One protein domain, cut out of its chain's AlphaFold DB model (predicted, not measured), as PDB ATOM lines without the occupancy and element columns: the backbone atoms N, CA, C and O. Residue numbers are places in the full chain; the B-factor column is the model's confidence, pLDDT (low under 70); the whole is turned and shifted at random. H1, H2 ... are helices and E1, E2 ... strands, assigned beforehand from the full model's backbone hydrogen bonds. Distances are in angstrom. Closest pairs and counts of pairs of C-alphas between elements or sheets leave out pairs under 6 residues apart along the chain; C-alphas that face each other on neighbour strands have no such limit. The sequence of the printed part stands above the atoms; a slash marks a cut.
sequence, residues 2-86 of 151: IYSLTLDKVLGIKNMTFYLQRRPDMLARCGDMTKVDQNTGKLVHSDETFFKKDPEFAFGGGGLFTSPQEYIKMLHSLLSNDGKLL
ATOM      1  N   ILE A   2     130.820  66.327  30.537       39.22
ATOM      2  CA  ILE A   2     130.225  67.521  31.178       39.22
ATOM      3  C   ILE A   2     128.781  67.824  30.711       39.22
ATOM      4  O   ILE A   2     127.941  68.156  31.535       39.22
ATOM      5  N   TYR A   3     128.444  67.635  29.429       48.72
ATOM      6  CA  TYR A   3     127.124  68.030  28.891       48.72
ATOM      7  C   TYR A   3     125.930  67.197  29.397       48.72
ATOM      8  O   TYR A   3     124.850  67.739  29.617       48.72
ATOM      9  N   SER A   4     126.115  65.892  29.623       54.16
ATOM     10  CA  SER A   4     125.030  65.005  30.075       54.16
ATOM     11  C   SER A   4     124.598  65.288  31.521       54.16
ATOM     12  O   SER A   4     123.422  65.141  31.835       54.16
ATOM     13  N   LEU A   5     125.516  65.742  32.382       57.47
ATOM     14  CA  LEU A   5     125.237  66.017  33.798       57.47
ATOM     15  C   LEU A   5     124.390  67.279  34.006       57.47
ATOM     16  O   LEU A   5     123.635  67.352  34.973       57.47
ATOM     17  N   THR A   6     124.509  68.266  33.118       71.25
ATOM     18  CA  THR A   6     123.733  69.510  33.212       71.25
ATOM     19  C   THR A   6     122.305  69.302  32.714       71.25
ATOM     20  O   THR A   6     121.358  69.686  33.392       71.25
ATOM     21  N   LEU A   7     122.127  68.634  31.570       80.25
ATOM     22  CA  LEU A   7     120.801  68.432  30.973       80.25
ATOM     23  C   LEU A   7     119.927  67.436  31.745       80.25
ATOM     24  O   LEU A   7     118.712  67.622  31.801       80.25
ATOM     25  N   ASP A   8     120.518  66.421  32.384       83.38
ATOM     26  CA  ASP A   8     119.780  65.522  33.283       83.38
ATOM     27  C   ASP A   8     119.172  66.300  34.457       83.38
ATOM     28  O   ASP A   8     117.976  66.228  34.721       83.38
ATOM     29  N   LYS A   9     119.963  67.157  35.106       85.75
ATOM     30  CA  LYS A   9     119.488  67.947  36.250       85.75
ATOM     31  C   LYS A   9     118.424  68.979  35.879       85.75
ATOM     32  O   LYS A   9     117.562  69.275  36.698       85.75
ATOM     33  N   VAL A  10     118.505  69.539  34.675       91.38
ATOM     34  CA  VAL A  10     117.639  70.644  34.238       91.38
ATOM     35  C   VAL A  10     116.349  70.141  33.584       91.38
ATOM     36  O   VAL A  10     115.272  70.662  33.868       91.38
ATOM     37  N   LEU A  11     116.441  69.127  32.719       93.19
ATOM     38  CA  LEU A  11     115.320  68.625  31.911       93.19
ATOM     39  C   LEU A  11     115.010  67.135  32.135       93.19
ATOM     40  O   LEU A  11     114.109  66.590  31.495       93.19
ATOM     41  N   GLY A  12     115.741  66.446  33.013       93.50
ATOM     42  CA  GLY A  12     115.566  65.010  33.241       93.50
ATOM     43  C   GLY A  12     115.913  64.170  32.013       93.50
ATOM     44  O   GLY A  12     115.215  63.189  31.732       93.50
ATOM     45  N   ILE A  13     116.912  64.597  31.231       93.44
ATOM     46  CA  ILE A  13     117.376  63.899  30.027       93.44
ATOM     47  C   ILE A  13     118.333  62.765  30.401       93.44
ATOM     48  O   ILE A  13     119.414  63.009  30.931       93.44
ATOM     49  N   LYS A  14     117.966  61.524  30.057       91.62
ATOM     50  CA  LYS A  14     118.737  60.314  30.416       91.62
ATOM     51  C   LYS A  14     119.308  59.565  29.214       91.62
ATOM     52  O   LYS A  14     120.312  58.853  29.327       91.62
ATOM     53  N   ASN A  15     118.668  59.707  28.055       92.62
ATOM     54  CA  ASN A  15     119.028  58.994  26.830       92.62
ATOM     55  C   ASN A  15     119.667  59.934  25.807       92.62
ATOM     56  O   ASN A  15     119.116  60.124  24.731       92.62
ATOM     57  N   MET A  16     120.811  60.527  26.154       93.88
ATOM     58  CA  MET A  16     121.548  61.438  25.279       93.88
ATOM     59  C   MET A  16     123.059  61.257  25.462       93.88
ATOM     60  O   MET A  16     123.559  61.352  26.583       93.88
ATOM     61  N   THR A  17     123.797  60.968  24.388       93.88
ATOM     62  CA  THR A  17     125.246  60.705  24.457       93.88
ATOM     63  C   THR A  17     125.952  60.935  23.118       93.88
ATOM     64  O   THR A  17     125.364  60.738  22.061       93.88
ATOM     65  N   PHE A  18     127.235  61.304  23.163       94.12
ATOM     66  CA  PHE A  18     128.147  61.261  22.004       94.12
ATOM     67  C   PHE A  18     128.844  59.900  21.844       94.12
ATOM     68  O   PHE A  18     129.516  59.653  20.849       94.12
ATOM     69  N   TYR A  19     128.729  59.043  22.857       94.81
ATOM     70  CA  TYR A  19     129.450  57.782  22.982       94.81
ATOM     71  C   TYR A  19     128.423  56.660  23.171       94.81
ATOM     72  O   TYR A  19     128.080  56.306  24.304       94.81
ATOM     73  N   LEU A  20     127.832  56.199  22.066       95.19
ATOM     74  CA  LEU A  20     126.758  55.207  22.053       95.19
ATOM     75  C   LEU A  20     127.246  53.825  22.513       95.19
ATOM     76  O   LEU A  20     126.536  53.158  23.262       95.19
ATOM     77  N   GLN A  21     128.469  53.418  22.154       95.56
ATOM     78  CA  GLN A  21     129.018  52.106  22.535       95.56
ATOM     79  C   GLN A  21     129.185  51.962  24.055       95.56
ATOM     80  O   GLN A  21     129.157  50.858  24.591       95.56
ATOM     81  N   ARG A  22     129.303  53.083  24.777       95.31
ATOM     82  CA  ARG A  22     129.364  53.125  26.249       95.31
ATOM     83  C   ARG A  22     127.993  53.080  26.928       95.31
ATOM     84  O   ARG A  22     127.925  53.160  28.153       95.31
ATOM     85  N   ARG A  23     126.900  52.982  26.166       94.75
ATOM     86  CA  ARG A  23     125.518  52.929  26.664       94.75
ATOM     87  C   ARG A  23     124.809  51.676  26.148       94.75
ATOM     88  O   ARG A  23     123.973  51.789  25.251       94.75
ATOM     89  N   PRO A  24     125.094  50.483  26.712       95.62
ATOM     90  CA  PRO A  24     124.461  49.233  26.278       95.62
ATOM     91  C   PRO A  24     122.930  49.292  26.312       95.62
ATOM     92  O   PRO A  24     122.262  48.741  25.444       95.62
ATOM     93  N   ASP A  25     122.375  50.024  27.279       95.50
ATOM     94  CA  ASP A  25     120.942  50.260  27.431       95.50
ATOM     95  C   ASP A  25     120.335  51.092  26.288       95.50
ATOM     96  O   ASP A  25     119.167  50.904  25.948       95.50
ATOM     97  N   MET A  26     121.098  52.024  25.706       95.69
ATOM     98  CA  MET A  26     120.679  52.788  24.529       95.69
ATOM     99  C   MET A  26     120.932  51.997  23.251       95.69
ATOM    100  O   MET A  26     120.055  51.960  22.394       95.69
ATOM    101  N   LEU A  27     122.091  51.341  23.139       94.50
ATOM    102  CA  LEU A  27     122.474  50.547  21.974       94.50
ATOM    103  C   LEU A  27     121.462  49.422  21.709       94.50
ATOM    104  O   LEU A  27     121.014  49.272  20.579       94.50
ATOM    105  N   ALA A  28     121.004  48.720  22.752       95.50
ATOM    106  CA  ALA A  28     120.006  47.648  22.647       95.50
ATOM    107  C   ALA A  28     118.624  48.102  22.128       95.50
ATOM    108  O   ALA A  28     117.787  47.267  21.796       95.50
ATOM    109  N   ARG A  29     118.357  49.413  22.099       95.38
ATOM    110  CA  ARG A  29     117.085  50.010  21.655       95.38
ATOM    111  C   ARG A  29     117.278  51.007  20.510       95.38
ATOM    112  O   ARG A  29     116.329  51.704  20.151       95.38
ATOM    113  N   CYS A  30     118.501  51.150  20.003       94.06
ATOM    114  CA  CYS A  30     118.816  52.088  18.939       94.06
ATOM    115  C   CYS A  30     118.267  51.538  17.618       94.06
ATOM    116  O   CYS A  30     118.428  50.356  17.331       94.06
ATOM    117  N   GLY A  31     117.579  52.378  16.846       91.62
ATOM    118  CA  GLY A  31     117.112  51.992  15.518       91.62
ATOM    119  C   GLY A  31     118.253  52.022  14.504       91.62
ATOM    120  O   GLY A  31     119.111  52.902  14.571       91.62
ATOM    121  N   ASP A  32     118.224  51.096  13.549       93.00
ATOM    122  CA  ASP A  32     119.155  51.085  12.422       93.00
ATOM    123  C   ASP A  32     118.864  52.207  11.419       93.00
ATOM    124  O   ASP A  32     117.742  52.713  11.304       93.00
ATOM    125  N   MET A  33     119.878  52.557  10.627       94.56
ATOM    126  CA  MET A  33     119.712  53.476   9.507       94.56
ATOM    127  C   MET A  33     119.184  52.746   8.273       94.56
ATOM    128  O   MET A  33     119.645  51.667   7.904       94.56
ATOM    129  N   THR A  34     118.234  53.379   7.594       95.44
ATOM    130  CA  THR A  34     117.689  52.920   6.314       95.44
ATOM    131  C   THR A  34     118.032  53.936   5.236       95.44
ATOM    132  O   THR A  34     117.898  55.139   5.453       95.44
ATOM    133  N   LYS A  35     118.437  53.461   4.058       95.31
ATOM    134  CA  LYS A  35     118.611  54.289   2.861       95.31
ATOM    135  C   LYS A  35     117.706  53.805   1.734       95.31
ATOM    136  O   LYS A  35     117.325  52.638   1.690       95.31
ATOM    137  N   VAL A  36     117.373  54.708   0.819       96.06
ATOM    138  CA  VAL A  36     116.680  54.362  -0.425       96.06
ATOM    139  C   VAL A  36     117.736  53.969  -1.453       96.06
ATOM    140  O   VAL A  36     118.646  54.749  -1.736       96.06
ATOM    141  N   ASP A  37     117.632  52.767  -2.007       95.56
ATOM    142  CA  ASP A  37     118.409  52.364  -3.175       95.56
ATOM    143  C   ASP A  37     117.937  53.172  -4.393       95.56
ATOM    144  O   ASP A  37     116.774  53.094  -4.785       95.56
ATOM    145  N   GLN A  38     118.835  53.955  -4.994       94.69
ATOM    146  CA  GLN A  38     118.493  54.844  -6.107       94.69
ATOM    147  C   GLN A  38     118.165  54.108  -7.411       94.69
ATOM    148  O   GLN A  38     117.458  54.659  -8.248       94.69
ATOM    149  N   ASN A  39     118.635  52.871  -7.582       95.62
ATOM    150  CA  ASN A  39     118.356  52.081  -8.779       95.62
ATOM    151  C   ASN A  39     117.000  51.379  -8.683       95.62
ATOM    152  O   ASN A  39     116.315  51.210  -9.689       95.62
ATOM    153  N   THR A  40     116.624  50.936  -7.480       96.31
ATOM    154  CA  THR A  40     115.430  50.098  -7.278       96.31
ATOM    155  C   THR A  40     114.279  50.816  -6.575       96.31
ATOM    156  O   THR A  40     113.161  50.302  -6.569       96.31
ATOM    157  N   GLY A  41     114.534  51.971  -5.954       95.81
ATOM    158  CA  GLY A  41     113.579  52.712  -5.125       95.81
ATOM    159  C   GLY A  41     113.241  52.034  -3.793       95.81
ATOM    160  O   GLY A  41     112.375  52.514  -3.064       95.81
ATOM    161  N   LYS A  42     113.884  50.908  -3.460       97.38
ATOM    162  CA  LYS A  42     113.576  50.128  -2.254       97.38
ATOM    163  C   LYS A  42     114.311  50.662  -1.031       97.38
ATOM    164  O   LYS A  42     115.416  51.191  -1.127       97.38
ATOM    165  N   LEU A  43     113.706  50.457   0.135       97.62
ATOM    166  CA  LEU A  43     114.356  50.681   1.422       97.62
ATOM    167  C   LEU A  43     115.336  49.542   1.702       97.62
ATOM    168  O   LEU A  43     114.955  48.373   1.676       97.62
ATOM    169  N   VAL A  44     116.589  49.889   1.972       96.94
ATOM    170  CA  VAL A  44     117.652  48.939   2.310       96.94
ATOM    171  C   VAL A  44     118.378  49.393   3.572       96.94
ATOM    172  O   VAL A  44     118.457  50.588   3.865       96.94
ATOM    173  N   HIS A  45     118.918  48.438   4.327       95.50
ATOM    174  CA  HIS A  45     119.747  48.738   5.491       95.50
ATOM    175  C   HIS A  45     120.980  49.559   5.071       95.50
ATOM    176  O   HIS A  45     121.624  49.255   4.059       95.50
ATOM    177  N   SER A  46     121.295  50.608   5.834       94.25
ATOM    178  CA  SER A  46     122.523  51.382   5.665       94.25
ATOM    179  C   SER A  46     123.520  51.008   6.749       94.25
ATOM    180  O   SER A  46     123.271  51.225   7.934       94.25
ATOM    181  N   ASP A  47     124.655  50.461   6.322       91.06
ATOM    182  CA  ASP A  47     125.703  50.007   7.223       91.06
ATOM    183  C   ASP A  47     126.644  51.159   7.605       91.06
ATOM    184  O   ASP A  47     127.706  51.359   7.012       91.06
ATOM    185  N   GLU A  48     126.215  51.966   8.572       89.50
ATOM    186  CA  GLU A  48     126.899  53.198   8.953       89.50
ATOM    187  C   GLU A  48     127.921  52.991  10.081       89.50
ATOM    188  O   GLU A  48     127.657  52.367  11.114       89.50
ATOM    189  N   THR A  49     129.107  53.584   9.932       85.31
ATOM    190  CA  THR A  49     130.220  53.416  10.884       85.31
ATOM    191  C   THR A  49     129.959  54.056  12.249       85.31
ATOM    192  O   THR A  49     130.463  53.562  13.261       85.31
ATOM    193  N   PHE A  50     129.142  55.110  12.307       83.75
ATOM    194  CA  PHE A  50     128.857  55.844  13.542       83.75
ATOM    195  C   PHE A  50     127.996  55.064  14.549       83.75
ATOM    196  O   PHE A  50     128.016  55.398  15.731       83.75
ATOM    197  N   PHE A  51     127.313  53.985  14.141       88.00
ATOM    198  CA  PHE A  51     126.667  53.059  15.089       88.00
ATOM    199  C   PHE A  51     127.610  51.997  15.646       88.00
ATOM    200  O   PHE A  51     127.256  51.333  16.615       88.00
ATOM    201  N   LYS A  52     128.788  51.798  15.045       90.62
ATOM    202  CA  LYS A  52     129.701  50.695  15.388       90.62
ATOM    203  C   LYS A  52     130.848  51.124  16.287       90.62
ATOM    204  O   LYS A  52     131.423  50.303  16.996       90.62
ATOM    205  N   LYS A  53     131.231  52.399  16.222       92.62
ATOM    206  CA  LYS A  53     132.385  52.918  16.946       92.62
ATOM    207  C   LYS A  53     132.105  54.320  17.454       92.62
ATOM    208  O   LYS A  53     131.692  55.196  16.703       92.62
ATOM    209  N   ASP A  54     132.411  54.521  18.727       93.88
ATOM    210  CA  ASP A  54     132.402  55.845  19.327       93.88
ATOM    211  C   ASP A  54     133.487  56.737  18.708       93.88
ATOM    212  O   ASP A  54     134.609  56.270  18.467       93.88
ATOM    213  N   PRO A  55     133.198  58.028  18.487       90.62
ATOM    214  CA  PRO A  55     134.214  58.953  18.023       90.62
ATOM    215  C   PRO A  55     135.271  59.167  19.116       90.62
ATOM    216  O   PRO A  55     134.993  59.053  20.312       90.62
ATOM    217  N   GLU A  56     136.493  59.512  18.711       92.31
ATOM    218  CA  GLU A  56     137.553  59.887  19.657       92.31
ATOM    219  C   GLU A  56     137.171  61.164  20.428       92.31
ATOM    220  O   GLU A  56     137.302  61.234  21.651       92.31
ATOM    221  N   PHE A  57     136.585  62.132  19.718       92.25
ATOM    222  CA  PHE A  57     136.140  63.415  20.254       92.25
ATOM    223  C   PHE A  57     134.639  63.628  20.037       92.25
ATOM    224  O   PHE A  57     134.050  63.138  19.077       92.25
ATOM    225  N   ALA A  58     134.005  64.385  20.932       92.38
ATOM    226  CA  ALA A  58     132.600  64.747  20.787       92.38
ATOM    227  C   ALA A  58     132.431  65.844  19.723       92.38
ATOM    228  O   ALA A  58     132.867  66.979  19.921       92.38
ATOM    229  N   PHE A  59     131.768  65.517  18.611       89.38
ATOM    230  CA  PHE A  59     131.474  66.464  17.535       89.38
ATOM    231  C   PHE A  59     130.090  67.095  17.716       89.38
ATOM    232  O   PHE A  59     129.070  66.481  17.400       89.38
ATOM    233  N   GLY A  60     130.056  68.343  18.191       87.94
ATOM    234  CA  GLY A  60     128.809  69.065  18.482       87.94
ATOM    235  C   GLY A  60     127.891  69.294  17.274       87.94
ATOM    236  O   GLY A  60     126.691  69.451  17.460       87.94
ATOM    237  N   GLY A  61     128.421  69.259  16.047       86.88
ATOM    238  CA  GLY A  61     127.637  69.473  14.825       86.88
ATOM    239  C   GLY A  61     126.816  68.269  14.341       86.88
ATOM    240  O   GLY A  61     125.971  68.445  13.472       86.88
ATOM    241  N   GLY A  62     127.047  67.052  14.858       85.81
ATOM    242  CA  GLY A  62     126.343  65.863  14.347       85.81
ATOM    243  C   GLY A  62     126.630  64.519  15.025       85.81
ATOM    244  O   GLY A  62     126.183  63.494  14.528       85.81
ATOM    245  N   GLY A  63     127.371  64.479  16.135       90.38
ATOM    246  CA  GLY A  63     127.748  63.222  16.801       90.38
ATOM    247  C   GLY A  63     126.807  62.760  17.920       90.38
ATOM    248  O   GLY A  63     127.153  61.832  18.645       90.38
ATOM    249  N   LEU A  64     125.683  63.444  18.141       92.88
ATOM    250  CA  LEU A  64     124.820  63.199  19.296       92.88
ATOM    251  C   LEU A  64     123.746  62.151  18.986       92.88
ATOM    252  O   LEU A  64     122.946  62.322  18.070       92.88
ATOM    253  N   PHE A  65     123.664  61.121  19.823       94.62
ATOM    254  CA  PHE A  65     122.559  60.167  19.841       94.62
ATOM    255  C   PHE A  65     121.574  60.545  20.938       94.62
ATOM    256  O   PHE A  65     121.970  60.777  22.082       94.62
ATOM    257  N   THR A  66     120.287  60.570  20.603       95.38
ATOM    258  CA  THR A  66     119.210  60.825  21.560       95.38
ATOM    259  C   THR A  66     117.917  60.143  21.128       95.38
ATOM    260  O   THR A  66     117.760  59.795  19.959       95.38
ATOM    261  N   SER A  67     116.970  59.968  22.050       94.88
ATOM    262  CA  SER A  67     115.603  59.600  21.670       94.88
ATOM    263  C   SER A  67     114.777  60.840  21.286       94.88
ATOM    264  O   SER A  67     115.064  61.941  21.779       94.88
ATOM    265  N   PRO A  68     113.713  60.684  20.473       94.69
ATOM    266  CA  PRO A  68     112.788  61.778  20.165       94.69
ATOM    267  C   PRO A  68     112.163  62.407  21.419       94.69
ATOM    268  O   PRO A  68     112.004  63.621  21.494       94.69
ATOM    269  N   GLN A  69     111.860  61.585  22.430       94.88
ATOM    270  CA  GLN A  69     111.260  62.019  23.694       94.88
ATOM    271  C   GLN A  69     112.195  62.901  24.527       94.88
ATOM    272  O   GLN A  69     111.719  63.758  25.261       94.88
ATOM    273  N   GLU A  70     113.510  62.705  24.445       95.19
ATOM    274  CA  GLU A  70     114.460  63.602  25.112       95.19
ATOM    275  C   GLU A  70     114.688  64.873  24.290       95.19
ATOM    276  O   GLU A  70     114.778  65.965  24.848       95.19
ATOM    277  N   TYR A  71     114.721  64.750  22.958       94.06
ATOM    278  CA  TYR A  71     114.907  65.896  22.071       94.06
ATOM    279  C   TYR A  71     113.753  66.901  22.183       94.06
ATOM    280  O   TYR A  71     113.987  68.103  22.309       94.06
ATOM    281  N   ILE A  72     112.507  66.416  22.239       95.69
ATOM    282  CA  ILE A  72     111.328  67.283  22.356       95.69
ATOM    283  C   ILE A  72     111.308  68.083  23.665       95.69
ATOM    284  O   ILE A  72     110.795  69.196  23.675       95.69
ATOM    285  N   LYS A  73     111.907  67.582  24.756       95.44
ATOM    286  CA  LYS A  73     112.019  68.343  26.014       95.44
ATOM    287  C   LYS A  73     112.871  69.596  25.840       95.44
ATOM    288  O   LYS A  73     112.520  70.645  26.372       95.44
ATOM    289  N   MET A  74     113.967  69.493  25.085       93.50
ATOM    290  CA  MET A  74     114.821  70.645  24.791       93.50
ATOM    291  C   MET A  74     114.083  71.663  23.927       93.50
ATOM    292  O   MET A  74     114.057  72.845  24.263       93.50
ATOM    293  N   LEU A  75     113.427  71.193  22.861       93.31
ATOM    294  CA  LEU A  75     112.625  72.055  21.991       93.31
ATOM    295  C   LEU A  75     111.503  72.751  22.765       93.31
ATOM    296  O   LEU A  75     111.296  73.945  22.595       93.31
ATOM    297  N   HIS A  76     110.811  72.026  23.645       94.88
ATOM    298  CA  HIS A  76     109.748  72.581  24.472       94.88
ATOM    299  C   HIS A  76     110.272  73.656  25.430       94.88
ATOM    300  O   HIS A  76     109.647  74.705  25.548       94.88
ATOM    301  N   SER A  77     111.402  73.431  26.109       94.69
ATOM    302  CA  SER A  77     112.007  74.433  27.006       94.69
ATOM    303  C   SER A  77     112.389  75.715  26.256       94.69
ATOM    304  O   SER A  77     112.059  76.804  26.719       94.69
ATOM    305  N   LEU A  78     112.982  75.594  25.060       92.44
ATOM    306  CA  LEU A  78     113.279  76.747  24.201       92.44
ATOM    307  C   LEU A  78     112.000  77.461  23.743       92.44
ATOM    308  O   LEU A  78     111.897  78.673  23.874       92.44
ATOM    309  N   LEU A  79     111.004  76.718  23.250       92.00
ATOM    310  CA  LEU A  79     109.761  77.287  22.722       92.00
ATOM    311  C   LEU A  79     108.910  77.970  23.799       92.00
ATOM    312  O   LEU A  79     108.295  79.000  23.544       92.00
ATOM    313  N   SER A  80     108.859  77.392  24.999       94.88
ATOM    314  CA  SER A  80     108.146  77.974  26.143       94.88
ATOM    315  C   SER A  80     108.918  79.106  26.820       94.88
ATOM    316  O   SER A  80     108.380  79.736  27.728       94.88
ATOM    317  N   ASN A  81     110.157  79.353  26.381       94.62
ATOM    318  CA  ASN A  81     111.074  80.330  26.950       94.62
ATOM    319  C   ASN A  81     111.157  80.236  28.490       94.62
ATOM    320  O   ASN A  81     111.104  81.231  29.210       94.62
ATOM    321  N   ASP A  82     111.236  79.006  29.011       94.88
ATOM    322  CA  ASP A  82     111.069  78.717  30.445       94.88
ATOM    323  C   ASP A  82     112.313  79.004  31.307       94.88
ATOM    324  O   ASP A  82     112.341  78.677  32.495       94.88
ATOM    325  N   GLY A  83     113.355  79.594  30.716       94.06
ATOM    326  CA  GLY A  83     114.581  79.992  31.407       94.06
ATOM    327  C   GLY A  83     115.493  78.837  31.840       94.06
ATOM    328  O   GLY A  83     116.529  79.082  32.458       94.06
ATOM    329  N   LYS A  84     115.131  77.575  31.563       93.56
ATOM    330  CA  LYS A  84     115.878  76.408  32.065       93.56
ATOM    331  C   LYS A  84     117.169  76.152  31.300       93.56
ATOM    332  O   LYS A  84     118.190  75.840  31.909       93.56
ATOM    333  N   LEU A  85     117.114  76.235  29.969       92.31
ATOM    334  CA  LEU A  85     118.270  75.996  29.101       92.31
ATOM    335  C   LEU A  85     119.100  77.256  28.869       92.31
ATOM    336  O   LEU A  85     120.327  77.209  28.922       92.31
ATOM    337  N   LEU A  86     118.425  78.368  28.599       91.81
ATOM    338  CA  LEU A  86     119.015  79.668  28.313       91.81
ATOM    339  C   LEU A  86     118.217  80.736  29.054       91.81
ATOM    340  O   LEU A  86     117.039  80.539  29.348       91.81
TER     341      LEU A  86
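What this domain is: This is residues 2 to 86 of the 151 residues of an uncharacterized protein of Gymnopus androsaceus JB14 (UniProt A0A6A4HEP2). Helices H1 and H3 make one end of an elongated model, the strand hairpin E1 and E2 the other, with long loops and short helix H2 between. The 85 printed residues, under half in named elements, hold H1, H2, E1, E2, H3 in order: mixed class, antiparallel sheet. The whole is loose, radius of gyration of the C-alphas 15.6 A, spans 49 by 28 by 23 A.

How they stand to each other: H1, residues 2 to 11, is close to but not clearly touching H3, residues 68 to 79, about perpendicular at 73 degrees; the closest C-alphas, of Leu 11 and Lys 73, are 6.8 A apart. H2, residues 24 to 27, is apart from both. E1, residues 33 to 36, and E2, residues 43 to 46, form an antiparallel hairpin; N 35 and O 44, 2.9 A, are within hydrogen-bond range. O i to N i+4 pairs within range number 4 of 6 in H1 and 6 of 8 in H3; H2 is too short for one.

Where its parts are: H1, 15.0 A, begins at C-alpha 2 (130.225, 67.521, 31.178). H3, 16.0 A, ends at C-alpha 79 (109.761, 77.287, 22.722).

The domain as a whole: The printed part has no cut. Links H1 to H2 and E2 to H3 are long. Residues 2 to 5 have pLDDT under 70.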